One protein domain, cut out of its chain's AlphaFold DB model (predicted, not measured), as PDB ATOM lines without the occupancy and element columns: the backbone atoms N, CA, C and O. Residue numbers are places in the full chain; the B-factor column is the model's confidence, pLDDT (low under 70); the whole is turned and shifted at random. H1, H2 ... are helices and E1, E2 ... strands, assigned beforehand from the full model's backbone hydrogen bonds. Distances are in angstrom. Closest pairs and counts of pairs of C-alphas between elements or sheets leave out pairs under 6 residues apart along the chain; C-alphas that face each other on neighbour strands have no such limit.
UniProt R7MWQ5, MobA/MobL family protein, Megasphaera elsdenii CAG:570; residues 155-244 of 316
ATOM      1  N   VAL A 155     -13.031 -53.975  36.264       87.62
ATOM      2  CA  VAL A 155     -12.470 -52.671  36.629       87.62
ATOM      3  C   VAL A 155     -11.002 -52.845  37.012       87.62
ATOM      4  O   VAL A 155     -10.676 -53.382  38.071       87.62
ATOM      5  N   MET A 156     -10.093 -52.369  36.163       88.25
ATOM      6  CA  MET A 156      -8.649 -52.499  36.364       88.25
ATOM      7  C   MET A 156      -8.015 -51.150  36.707       88.25
ATOM      8  O   MET A 156      -8.509 -50.092  36.329       88.25
ATOM      9  N   ARG A 157      -6.842 -51.167  37.350       86.50
ATOM     10  CA  ARG A 157      -6.091 -49.935  37.683       86.50
ATOM     11  C   ARG A 157      -5.747 -49.078  36.455       86.50
ATOM     12  O   ARG A 157      -5.612 -47.865  36.563       86.50
ATOM     13  N   HIS A 158      -5.583 -49.698  35.290       85.50
ATOM     14  CA  HIS A 158      -5.275 -49.002  34.037       85.50
ATOM     15  C   HIS A 158      -6.523 -48.563  33.253       85.50
ATOM     16  O   HIS A 158      -6.377 -47.860  32.250       85.50
ATOM     17  N   SER A 159      -7.731 -48.953  33.683       84.94
ATOM     18  CA  SER A 159      -8.983 -48.461  33.101       84.94
ATOM     19  C   SER A 159      -9.052 -46.942  33.240       84.94
ATOM     20  O   SER A 159      -8.525 -46.387  34.203       84.94
ATOM     21  N   LYS A 160      -9.667 -46.251  32.276       85.75
ATOM     22  CA  LYS A 160      -9.713 -44.782  32.249       85.75
ATOM     23  C   LYS A 160     -11.121 -44.278  32.505       85.75
ATOM     24  O   LYS A 160     -12.024 -44.583  31.734       85.75
ATOM     25  N   LEU A 161     -11.291 -43.453  33.532       84.44
ATOM     26  CA  LEU A 161     -12.565 -42.802  33.814       84.44
ATOM     27  C   LEU A 161     -12.902 -41.834  32.671       84.44
ATOM     28  O   LEU A 161     -12.085 -40.968  32.340       84.44
ATOM     29  N   GLU A 162     -14.053 -42.026  32.022       80.38
ATOM     30  CA  GLU A 162     -14.472 -41.277  30.825       80.38
ATOM     31  C   GLU A 162     -13.395 -41.205  29.718       80.38
ATOM     32  O   GLU A 162     -13.305 -40.231  28.962       80.38
ATOM     33  N   GLY A 163     -12.518 -42.213  29.639       74.62
ATOM     34  CA  GLY A 163     -11.408 -42.274  28.680       74.62
ATOM     35  C   GLY A 163     -10.245 -41.308  28.937       74.62
ATOM     36  O   GLY A 163      -9.296 -41.296  28.152       74.62
ATOM     37  N   GLY A 164     -10.291 -40.523  30.015       79.50
ATOM     38  CA  GLY A 164      -9.270 -39.541  30.373       79.50
ATOM     39  C   GLY A 164      -8.237 -40.092  31.357       79.50
ATOM     40  O   GLY A 164      -7.229 -40.681  30.956       79.50
ATOM     41  N   LYS A 165      -8.482 -39.863  32.652       83.38
ATOM     42  CA  LYS A 165      -7.553 -40.213  33.736       83.38
ATOM     43  C   LYS A 165      -7.637 -41.710  34.072       83.38
ATOM     44  O   LYS A 165      -8.749 -42.215  34.257       83.38
ATOM     45  N   PRO A 166      -6.509 -42.438  34.150       87.62
ATOM     46  CA  PRO A 166      -6.506 -43.834  34.573       87.62
ATOM     47  C   PRO A 166      -6.820 -43.963  36.070       87.62
ATOM     48  O   PRO A 166      -6.432 -43.113  36.867       87.62
ATOM     49  N   LEU A 167      -7.488 -45.050  36.466       87.44
ATOM     50  CA  LEU A 167      -7.936 -45.274  37.847       87.44
ATOM     51  C   LEU A 167      -6.786 -45.366  38.864       87.44
ATOM     52  O   LEU A 167      -6.985 -45.071  40.037       87.44
ATOM     53  N   LYS A 168      -5.576 -45.729  38.429       87.44
ATOM     54  CA  LYS A 168      -4.367 -45.757  39.271       87.44
ATOM     55  C   LYS A 168      -3.969 -44.382  39.829       87.44
ATOM     56  O   LYS A 168      -3.261 -44.343  40.828       87.44
ATOM     57  N   ASP A 169      -4.384 -43.298  39.170       88.75
ATOM     58  CA  ASP A 169      -4.037 -41.927  39.562       88.75
ATOM     59  C   ASP A 169      -5.022 -41.368  40.610       88.75
ATOM     60  O   ASP A 169      -4.825 -40.273  41.132       88.75
ATOM     61  N   PHE A 170      -6.099 -42.101  40.908       88.00
ATOM     62  CA  PHE A 170      -7.079 -41.750  41.932       88.00
ATOM     63  C   PHE A 170      -6.697 -42.366  43.284       88.00
ATOM     64  O   PHE A 170      -5.925 -43.323  43.362       88.00
ATOM     65  N   GLN A 171      -7.267 -41.835  44.368       88.62
ATOM     66  CA  GLN A 171      -7.053 -42.389  45.702       88.62
ATOM     67  C   GLN A 171      -7.694 -43.779  45.804       88.62
ATOM     68  O   GLN A 171      -8.897 -43.932  45.589       88.62
ATOM     69  N   ILE A 172      -6.891 -44.786  46.156       90.19
ATOM     70  CA  ILE A 172      -7.349 -46.163  46.360       90.19
ATOM     71  C   ILE A 172      -7.385 -46.450  47.858       90.19
ATOM     72  O   ILE A 172      -6.375 -46.304  48.545       90.19
ATOM     73  N   LEU A 173      -8.542 -46.876  48.351       89.19
ATOM     74  CA  LEU A 173      -8.769 -47.253  49.741       89.19
ATOM     75  C   LEU A 173      -9.120 -48.736  49.829       89.19
ATOM     76  O   LEU A 173      -9.836 -49.263  48.981       89.19
ATOM     77  N   SER A 174      -8.626 -49.417  50.857       88.44
ATOM     78  CA  SER A 174      -8.945 -50.822  51.109       88.44
ATOM     79  C   SER A 174      -9.968 -50.959  52.229       88.44
ATOM     80  O   SER A 174      -9.802 -50.357  53.287       88.44
ATOM     81  N   HIS A 175     -10.978 -51.801  52.032       88.81
ATOM     82  CA  HIS A 175     -11.936 -52.176  53.068       88.81
ATOM     83  C   HIS A 175     -12.360 -53.633  52.867       88.81
ATOM     84  O   HIS A 175     -12.703 -54.032  51.752       88.81
ATOM     85  N   ASN A 176     -12.298 -54.442  53.929       85.31
ATOM     86  CA  ASN A 176     -12.628 -55.875  53.919       85.31
ATOM     87  C   ASN A 176     -11.936 -56.672  52.792       85.31
ATOM     88  O   ASN A 176     -12.569 -57.449  52.081       85.31
ATOM     89  N   GLY A 177     -10.636 -56.430  52.578       83.88
ATOM     90  CA  GLY A 177      -9.844 -57.108  51.540       83.88
ATOM     91  C   GLY A 177     -10.163 -56.685  50.099       83.88
ATOM     92  O   GLY A 177      -9.592 -57.236  49.161       83.88
ATOM     93  N   ARG A 178     -11.047 -55.700  49.903       90.62
ATOM     94  CA  ARG A 178     -11.410 -55.137  48.597       90.62
ATOM     95  C   ARG A 178     -10.856 -53.728  48.441       90.62
ATOM     96  O   ARG A 178     -10.718 -53.004  49.424       90.62
ATOM     97  N   ALA A 179     -10.541 -53.343  47.207       91.38
ATOM     98  CA  ALA A 179      -9.958 -52.042  46.896       91.38
ATOM     99  C   ALA A 179     -10.955 -51.156  46.140       91.38
ATOM    100  O   ALA A 179     -11.465 -51.544  45.091       91.38
ATOM    101  N   TYR A 180     -11.190 -49.955  46.658       91.12
ATOM    102  CA  TYR A 180     -12.125 -48.969  46.133       91.12
ATOM    103  C   TYR A 180     -11.373 -47.738  45.633       91.12
ATOM    104  O   TYR A 180     -10.524 -47.192  46.334       91.12
ATOM    105  N   VAL A 181     -11.690 -47.296  44.420       90.81
ATOM    106  CA  VAL A 181     -11.141 -46.092  43.793       90.81
ATOM    107  C   VAL A 181     -12.093 -44.933  44.042       90.81
ATOM    108  O   VAL A 181     -13.212 -44.955  43.538       90.81
ATOM    109  N   VAL A 182     -11.662 -43.928  44.798       90.50
ATOM    110  CA  VAL A 182     -12.479 -42.759  45.150       90.50
ATOM    111  C   VAL A 182     -12.600 -41.817  43.949       90.50
ATOM    112  O   VAL A 182     -11.589 -41.415  43.376       90.50
ATOM    113  N   LEU A 183     -13.832 -41.454  43.581       87.56
ATOM    114  CA  LEU A 183     -14.139 -40.577  42.450       87.56
ATOM    115  C   LEU A 183     -14.396 -39.131  42.890       87.56
ATOM    116  O   LEU A 183     -13.700 -38.221  42.442       87.56
ATOM    117  N   SER A 184     -15.392 -38.910  43.749       85.50
ATOM    118  CA  SER A 184     -15.779 -37.578  44.228       85.50
ATOM    119  C   SER A 184     -16.379 -37.617  45.632       85.50
ATOM    120  O   SER A 184     -16.930 -38.629  46.067       85.50
ATOM    121  N   ASP A 185     -16.283 -36.495  46.343       85.50
ATOM    122  CA  ASP A 185     -16.947 -36.317  47.631       85.50
ATOM    123  C   ASP A 185     -18.427 -35.959  47.410       85.50
ATOM    124  O   ASP A 185     -18.762 -35.158  46.533       85.50
ATOM    125  N   ILE A 186     -19.317 -36.541  48.213       81.31
ATOM    126  CA  ILE A 186     -20.743 -36.207  48.225       81.31
ATOM    127  C   ILE A 186     -20.948 -35.122  49.291       81.31
ATOM    128  O   ILE A 186     -20.592 -35.343  50.454       81.31
ATOM    129  N   PRO A 187     -21.509 -33.948  48.946       72.62
ATOM    130  CA  PRO A 187     -21.763 -32.904  49.930       72.62
ATOM    131  C   PRO A 187     -22.742 -33.433  50.984       72.62
ATOM    132  O   PRO A 187     -23.879 -33.776  50.673       72.62
ATOM    133  N   THR A 188     -22.274 -33.536  52.227       69.56
ATOM    134  CA  THR A 188     -23.046 -34.052  53.368       69.56
ATOM    135  C   THR A 188     -23.170 -32.952  54.434       69.56
ATOM    136  O   THR A 188     -22.311 -32.071  54.516       69.56
ATOM    137  N   GLY A 189     -24.254 -32.942  55.219       66.31
ATOM    138  CA  GLY A 189     -24.474 -31.934  56.270       66.31
ATOM    139  C   GLY A 189     -23.405 -31.984  57.372       66.31
ATOM    140  O   GLY A 189     -22.809 -33.030  57.600       66.31
ATOM    141  N   LYS A 190     -23.176 -30.873  58.094       60.06
ATOM    142  CA  LYS A 190     -22.082 -30.711  59.090       60.06
ATOM    143  C   LYS A 190     -22.008 -31.784  60.199       60.06
ATOM    144  O   LYS A 190     -20.996 -31.844  60.888       60.06
ATOM    145  N   LEU A 191     -23.063 -32.576  60.400       62.00
ATOM    146  CA  LEU A 191     -23.190 -33.609  61.439       62.00
ATOM    147  C   LEU A 191     -23.232 -35.044  60.889       62.00
ATOM    148  O   LEU A 191     -23.265 -35.987  61.675       62.00
ATOM    149  N   GLU A 192     -23.240 -35.230  59.568       69.88
ATOM    150  CA  GLU A 192     -23.273 -36.559  58.955       69.88
ATOM    151  C   GLU A 192     -21.864 -37.029  58.564       69.88
ATOM    152  O   GLU A 192     -21.019 -36.209  58.187       69.88
ATOM    153  N   PRO A 193     -21.590 -38.347  58.625       72.75
ATOM    154  CA  PRO A 193     -20.322 -38.892  58.162       72.75
ATOM    155  C   PRO A 193     -20.117 -38.558  56.682       72.75
ATOM    156  O   PRO A 193     -21.036 -38.694  55.871       72.75
ATOM    157  N   GLN A 194     -18.903 -38.130  56.329       83.19
ATOM    158  CA  GLN A 194     -18.563 -37.757  54.959       83.19
ATOM    159  C   GLN A 194     -18.781 -38.955  54.031       83.19
ATOM    160  O   GLN A 194     -18.246 -40.039  54.268       83.19
ATOM    161  N   LYS A 195     -19.547 -38.764  52.958       86.38
ATOM    162  CA  LYS A 195     -19.771 -39.803  51.948       86.38
ATOM    163  C   LYS A 195     -18.958 -39.519  50.693       86.38
ATOM    164  O   LYS A 195     -18.783 -38.366  50.307       86.38
ATOM    165  N   LYS A 196     -18.468 -40.571  50.043       88.94
ATOM    166  CA  LYS A 196     -17.721 -40.481  48.782       88.94
ATOM    167  C   LYS A 196     -18.262 -41.467  47.764       88.94
ATOM    168  O   LYS A 196     -18.697 -42.552  48.133       88.94
ATOM    169  N   THR A 197     -18.203 -41.117  46.487       90.06
ATOM    170  CA  THR A 197     -18.457 -42.061  45.397       90.06
ATOM    171  C   THR A 197     -17.173 -42.805  45.046       90.06
ATOM    172  O   THR A 197     -16.076 -42.240  45.089       90.06
ATOM    173  N   ALA A 198     -17.290 -44.085  44.707       91.88
ATOM    174  CA  ALA A 198     -16.154 -44.929  44.378       91.88
ATOM    175  C   ALA A 198     -16.493 -46.037  43.378       91.88
ATOM    176  O   ALA A 198     -17.654 -46.385  43.176       91.88
ATOM    177  N   LEU A 199     -15.452 -46.621  42.782       91.06
ATOM    178  CA  LEU A 199     -15.522 -47.832  41.962       91.06
ATOM    179  C   LEU A 199     -14.788 -48.975  42.660       91.06
ATOM    180  O   LEU A 199     -13.706 -48.771  43.206       91.06
ATOM    181  N   LEU A 200     -15.333 -50.184  42.605       90.88
ATOM    182  CA  LEU A 200     -14.668 -51.377  43.123       90.88
ATOM    183  C   LEU A 200     -13.688 -51.935  42.077       90.88
ATOM    184  O   LEU A 200     -14.079 -52.242  40.953       90.88
ATOM    185  N   LEU A 201     -12.409 -52.088  42.437       90.06
ATOM    186  CA  LEU A 201     -11.430 -52.768  41.582       90.06
ATOM    187  C   LEU A 201     -11.735 -54.266  41.509       90.06
ATOM    188  O   LEU A 201     -11.961 -54.910  42.531       90.06
ATOM    189  N   GLY A 202     -11.683 -54.817  40.299       86.25
ATOM    190  CA  GLY A 202     -12.037 -56.208  40.021       86.25
ATOM    191  C   GLY A 202     -13.541 -56.464  39.918       86.25
ATOM    192  O   GLY A 202     -13.926 -57.616  39.751       86.25
ATOM    193  N   ASP A 203     -14.382 -55.429  39.998       88.94
ATOM    194  CA  ASP A 203     -15.818 -55.562  39.742       88.94
ATOM    195  C   ASP A 203     -16.111 -55.747  38.248       88.94
ATOM    196  O   ASP A 203     -15.282 -55.416  37.394       88.94
ATOM    197  N   THR A 204     -17.293 -56.271  37.935       87.00
ATOM    198  CA  THR A 204     -17.716 -56.562  36.562       87.00
ATOM    199  C   THR A 204     -18.041 -55.278  35.804       87.00
ATOM    200  O   THR A 204     -18.697 -54.372  36.318       87.00
ATOM    201  N   VAL A 205     -17.583 -55.207  34.556       83.69
ATOM    202  CA  VAL A 205     -17.854 -54.105  33.632       83.69
ATOM    203  C   VAL A 205     -18.849 -54.585  32.585       83.69
ATOM    204  O   VAL A 205     -18.543 -55.459  31.775       83.69
ATOM    205  N   GLU A 206     -20.027 -53.972  32.562       80.56
ATOM    206  CA  GLU A 206     -21.075 -54.271  31.589       80.56
ATOM    207  C   GLU A 206     -21.139 -53.153  30.553       80.56
ATOM    208  O   GLU A 206     -21.262 -51.978  30.896       80.56
ATOM    209  N   LYS A 207     -21.009 -53.495  29.264       75.50
ATOM    210  CA  LYS A 207     -21.013 -52.522  28.149       75.50
ATOM    211  C   LYS A 207     -20.051 -51.341  28.379       75.50
ATOM    212  O   LYS A 207     -20.368 -50.190  28.092       75.50
ATOM    213  N   GLY A 208     -18.869 -51.615  28.938       77.44
ATOM    214  CA  GLY A 208     -17.863 -50.587  29.229       77.44
ATOM    215  C   GLY A 208     -18.219 -49.640  30.385       77.44
ATOM    216  O   GLY A 208     -17.533 -48.630  30.559       77.44
ATOM    217  N   GLN A 209     -19.262 -49.942  31.161       84.56
ATOM    218  CA  GLN A 209     -19.677 -49.198  32.345       84.56
ATOM    219  C   GLN A 209     -19.415 -50.004  33.623       84.56
ATOM    220  O   GLN A 209     -19.609 -51.219  33.660       84.56
ATOM    221  N   ALA A 210     -18.966 -49.320  34.674       87.94
ATOM    222  CA  ALA A 210     -18.744 -49.883  36.002       87.94
ATOM    223  C   ALA A 210     -19.780 -49.341  36.992       87.94
ATOM    224  O   ALA A 210     -20.199 -48.190  36.874       87.94
ATOM    225  N   SER A 211     -20.174 -50.157  37.971       90.44
ATOM    226  CA  SER A 211     -21.112 -49.741  39.021       90.44
ATOM    227  C   SER A 211     -20.461 -48.773  40.005       90.44
ATOM    228  O   SER A 211     -19.308 -48.957  40.399       90.44
ATOM    229  N   VAL A 212     -21.215 -47.758  40.424       92.69
ATOM    230  CA  VAL A 212     -20.785 -46.812  41.454       92.69
ATOM    231  C   VAL A 212     -21.185 -47.323  42.837       92.69
ATOM    232  O   VAL A 212     -22.229 -47.945  43.045       92.69
ATOM    233  N   TYR A 213     -20.311 -47.067  43.799       91.81
ATOM    234  CA  TYR A 213     -20.496 -47.371  45.207       91.81
ATOM    235  C   TYR A 213     -20.421 -46.079  46.017       91.81
ATOM    236  O   TYR A 213     -19.626 -45.193  45.709       91.81
ATOM    237  N   THR A 214     -21.215 -45.990  47.074       91.50
ATOM    238  CA  THR A 214     -21.117 -44.939  48.084       91.50
ATOM    239  C   THR A 214     -20.357 -45.486  49.285       91.50
ATOM    240  O   THR A 214     -20.780 -46.464  49.904       91.50
ATOM    241  N   LEU A 215     -19.236 -44.847  49.607       90.56
ATOM    242  CA  LEU A 215     -18.415 -45.117  50.781       90.56
ATOM    243  C   LEU A 215     -18.806 -44.150  51.897       90.56
ATOM    244  O   LEU A 215     -18.750 -42.933  51.703       90.56
ATOM    245  N   THR A 216     -19.158 -44.678  53.063       88.69
ATOM    246  CA  THR A 216     -19.326 -43.888  54.285       88.69
ATOM    247  C   THR A 216     -17.986 -43.834  55.005       88.69
ATOM    248  O   THR A 216     -17.451 -44.870  55.402       88.69
ATOM    249  N   MET A 217     -17.421 -42.640  55.155       86.50
ATOM    250  CA  MET A 217     -16.093 -42.449  55.732       86.50
ATOM    251  C   MET A 217     -16.153 -42.292  57.253       86.50
ATOM    252  O   MET A 217     -17.103 -41.734  57.802       86.50
ATOM    253  N   GLY A 218     -15.102 -42.745  57.933       81.81
ATOM    254  CA  GLY A 218     -14.893 -42.496  59.356       81.81
ATOM    255  C   GLY A 218     -14.602 -41.022  59.664       81.81
ATOM    256  O   GLY A 218     -14.297 -40.247  58.755       81.81
ATOM    257  N   PRO A 219     -14.618 -40.622  60.948       73.44
ATOM    258  CA  PRO A 219     -14.429 -39.228  61.375       73.44
ATOM    259  C   PRO A 219     -13.095 -38.608  60.917       73.44
ATOM    260  O   PRO A 219     -13.003 -37.397  60.745       73.44
ATOM    261  N   ASN A 220     -12.083 -39.437  60.643       70.75
ATOM    262  CA  ASN A 220     -10.770 -39.010  60.148       70.75
ATOM    263  C   ASN A 220     -10.690 -38.904  58.609       70.75
ATOM    264  O   ASN A 220      -9.623 -38.604  58.072       70.75
ATOM    265  N   GLY A 221     -11.766 -39.229  57.881       69.94
ATOM    266  CA  GLY A 221     -11.856 -39.145  56.415       69.94
ATOM    267  C   GLY A 221     -10.958 -40.115  55.630       69.94
ATOM    268  O   GLY A 221     -10.910 -40.041  54.403       69.94
ATOM    269  N   LYS A 222     -10.233 -41.013  56.313       74.31
ATOM    270  CA  LYS A 222      -9.266 -41.955  55.712       74.31
ATOM    271  C   LYS A 222      -9.731 -43.409  55.699       74.31
ATOM    272  O   LYS A 222      -9.292 -44.173  54.847       74.31
ATOM    273  N   GLU A 223     -10.612 -43.779  56.620       82.69
ATOM    274  CA  GLU A 223     -11.114 -45.144  56.771       82.69
ATOM    275  C   GLU A 223     -12.553 -45.243  56.271       82.69
ATOM    276  O   GLU A 223     -13.323 -44.288  56.381       82.69
ATOM    277  N   ILE A 224     -12.903 -46.402  55.719       86.00
ATOM    278  CA  ILE A 224     -14.254 -46.716  55.248       86.00
ATOM    279  C   ILE A 224     -14.980 -47.452  56.378       86.00
ATOM    280  O   ILE A 224     -14.480 -48.471  56.852       86.00
ATOM    281  N   LEU A 225     -16.141 -46.938  56.789       84.56
ATOM    282  CA  LEU A 225     -17.022 -47.559  57.783       84.56
ATOM    283  C   LEU A 225     -18.027 -48.511  57.139       84.56
ATOM    284  O   LEU A 225     -18.266 -49.594  57.663       84.56
ATOM    285  N   ASP A 226     -18.613 -48.096  56.017       86.19
ATOM    286  CA  ASP A 226     -19.657 -48.850  55.327       86.19
ATOM    287  C   ASP A 226     -19.636 -48.581  53.816       86.19
ATOM    288  O   ASP A 226     -19.144 -47.541  53.358       86.19
ATOM    289  N   VAL A 227     -20.169 -49.527  53.040       89.25
ATOM    290  CA  VAL A 227     -20.205 -49.490  51.576       89.25
ATOM    291  C   VAL A 227     -21.590 -49.883  51.079       89.25
ATOM    292  O   VAL A 227     -22.057 -50.994  51.314       89.25
ATOM    293  N   SER A 228     -22.208 -49.011  50.286       88.31
ATOM    294  CA  SER A 228     -23.489 -49.284  49.627       88.31
ATOM    295  C   SER A 228     -23.361 -49.168  48.107       88.31
ATOM    296  O   SER A 228     -22.692 -48.274  47.595       88.31
ATOM    297  N   ARG A 229     -23.979 -50.088  47.359       88.62
ATOM    298  CA  ARG A 229     -24.002 -50.043  45.887       88.62
ATOM    299  C   ARG A 229     -25.112 -49.102  45.423       88.62
ATOM    300  O   ARG A 229     -26.246 -49.240  45.881       88.62
ATOM    301  N   THR A 230     -24.810 -48.176  44.517       89.00
ATOM    302  CA  THR A 230     -25.828 -47.309  43.909       89.00
ATOM    303  C   THR A 230     -26.353 -47.908  42.604       89.00
ATOM    304  O   THR A 230     -25.852 -48.918  42.108       89.00
ATOM    305  N   LYS A 231     -27.416 -47.304  42.057       86.00
ATOM    306  CA  LYS A 231     -27.935 -47.640  40.721       86.00
ATOM    307  C   LYS A 231     -27.152 -46.953  39.598       86.00
ATOM    308  O   LYS A 231     -27.415 -47.221  38.430       86.00
ATOM    309  N   ASP A 232     -26.219 -46.075  39.953       87.06
ATOM    310  CA  ASP A 232     -25.462 -45.283  38.997       87.06
ATOM    311  C   ASP A 232     -24.305 -46.097  38.418       87.06
ATOM    312  O   ASP A 232     -23.685 -46.928  39.091       87.06
ATOM    313  N   THR A 233     -23.985 -45.825  37.158       87.69
ATOM    314  CA  THR A 233     -22.851 -46.420  36.456       87.69
ATOM    315  C   THR A 233     -21.962 -45.332  35.868       87.69
ATOM    316  O   THR A 233     -22.407 -44.224  35.568       87.69
ATOM    317  N   VAL A 234     -20.674 -45.634  35.701       86.81
ATOM    318  CA  VAL A 234     -19.703 -44.713  35.096       86.81
ATOM    319  C   VAL A 234     -18.983 -45.390  33.942       86.81
ATOM    320  O   VAL A 234     -18.624 -46.564  34.004       86.81
ATOM    321  N   ARG A 235     -18.749 -44.632  32.869       86.19
ATOM    322  CA  ARG A 235     -18.086 -45.115  31.654       86.19
ATOM    323  C   ARG A 235     -16.578 -45.207  31.856       86.19
ATOM    324  O   ARG A 235     -15.934 -44.251  32.290       86.19
ATOM    325  N   LEU A 236     -16.004 -46.331  31.440       84.06
ATOM    326  CA  LEU A 236     -14.555 -46.561  31.411       84.06
ATOM    327  C   LEU A 236     -13.931 -46.311  30.026       84.06
ATOM    328  O   LEU A 236     -12.779 -46.666  29.771       84.06
ATOM    329  N   TYR A 237     -14.700 -45.712  29.117       78.00
ATOM    330  CA  TYR A 237     -14.283 -45.331  27.773       78.00
ATOM    331  C   TYR A 237     -14.608 -43.856  27.516       78.00
ATOM    332  O   TYR A 237     -15.476 -43.266  28.160       78.00
ATOM    333  N   GLY A 238     -13.872 -43.244  26.588       70.81
ATOM    334  CA  GLY A 238     -14.072 -41.845  26.212       70.81
ATOM    335  C   GLY A 238     -15.170 -41.684  25.175       70.81
ATOM    336  O   GLY A 238     -15.411 -42.584  24.374       70.81
ATOM    337  N   SER A 239     -15.818 -40.517  25.148       65.75
ATOM    338  CA  SER A 239     -16.737 -40.208  24.053       65.75
ATOM    339  C   SER A 239     -15.954 -40.033  22.752       65.75
ATOM    340  O   SER A 239     -14.942 -39.326  22.723       65.75
ATOM    341  N   ALA A 240     -16.457 -40.619  21.663       59.31
ATOM    342  CA  ALA A 240     -15.836 -40.516  20.343       59.31
ATOM    343  C   ALA A 240     -15.601 -39.050  19.926       59.31
ATOM    344  O   ALA A 240     -14.564 -38.726  19.357       59.31
ATOM    345  N   LYS A 241     -16.495 -38.124  20.312       56.44
ATOM    346  CA  LYS A 241     -16.333 -36.676  20.073       56.44
ATOM    347  C   LYS A 241     -15.056 -36.099  20.699       56.44
ATOM    348  O   LYS A 241     -14.426 -35.243  20.093       56.44
ATOM    349  N   LYS A 242     -14.656 -36.557  21.893       51.28
ATOM    350  CA  LYS A 242     -13.403 -36.131  22.547       51.28
ATOM    351  C   LYS A 242     -12.177 -36.840  21.955       51.28
ATOM    352  O   LYS A 242     -11.099 -36.256  21.951       51.28
ATOM    353  N   THR A 243     -12.331 -38.067  21.450       49.44
ATOM    354  CA  THR A 243     -11.227 -38.875  20.894       49.44
ATOM    355  C   THR A 243     -10.878 -38.515  19.447       49.44
ATOM    356  O   THR A 243      -9.716 -38.621  19.066       49.44
ATOM    357  N   ILE A 244     -11.860 -38.075  18.653       50.91
ATOM    358  CA  ILE A 244     -11.688 -37.735  17.231       50.91
ATOM    359  C   ILE A 244     -11.136 -36.305  17.045       50.91
ATOM    360  O   ILE A 244     -10.502 -36.033  16.033       50.91
TER     361      ILE A 244
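What this domain is: This is residues 155 to 244 of the 316 residues of the protein "MobA/MobL family protein" of Megasphaera elsdenii CAG:570 (UniProt R7MWQ5). One strongly twisted sheet of five strands is folded back on itself: E1 and E2 form one leaf, E4 and E5 the other, with E3 as the hinge. The short helix H1 lies well away from this sheet, near one end of the long axis. The printed part has 90 residues, with named elements in the order E1, E2, E3, E4, E5, H1, and is mostly strand. The sheet's order is also E1 to E5, all antiparallel, a meander in which each strand is the antiparallel neighbour of the one before. The whole is compact, with a radius of gyration of the C-alphas of 13.6 A, yet elongated, spanning 46 by 28 by 24 A.

How they stand to each other: E3, residues 195 to 200, and E4, residues 209 to 217, form a hairpin, with N 198 and O 213 at 2.8 A. E5, residues 224 to 235, forms a hairpin with E4, with N 214 and O 228 at 2.8 A, and bends by 86 degrees at residue 231. E2, residues 178 to 186, forms a hairpin with E3, with N 183 and O 197 at 2.8 A, and bends by 72 degrees at residue 183. E1, residues 172 to 175, forms a hairpin with E2, with N 173 and O 180 at 2.8 A. The closest C-alphas of the edge strands E1 and E5, those of His 175 and Ile 224, are 6.3 A apart. H1, residues 240 to 244, is not on the sheet; its O i to N i+4 pair is within hydrogen-bond range.

Where its parts are: E1 begins at C-alpha 172, (-7.349, -46.163, 46.360). E2 is 21.1 A long, E3 15.4 A, E4 24.6 A and E5 24.0 A. H1 ends at C-alpha 244, (-11.688, -37.735, 17.231).

The domain as a whole: The C-alphas farthest apart, those of Leu 191 and Ile 244, are 45.9 A apart. The printed part has no cut, and no link is long. The pLDDT is under 70 at residues 188 to 192, 221 and 239 to 244.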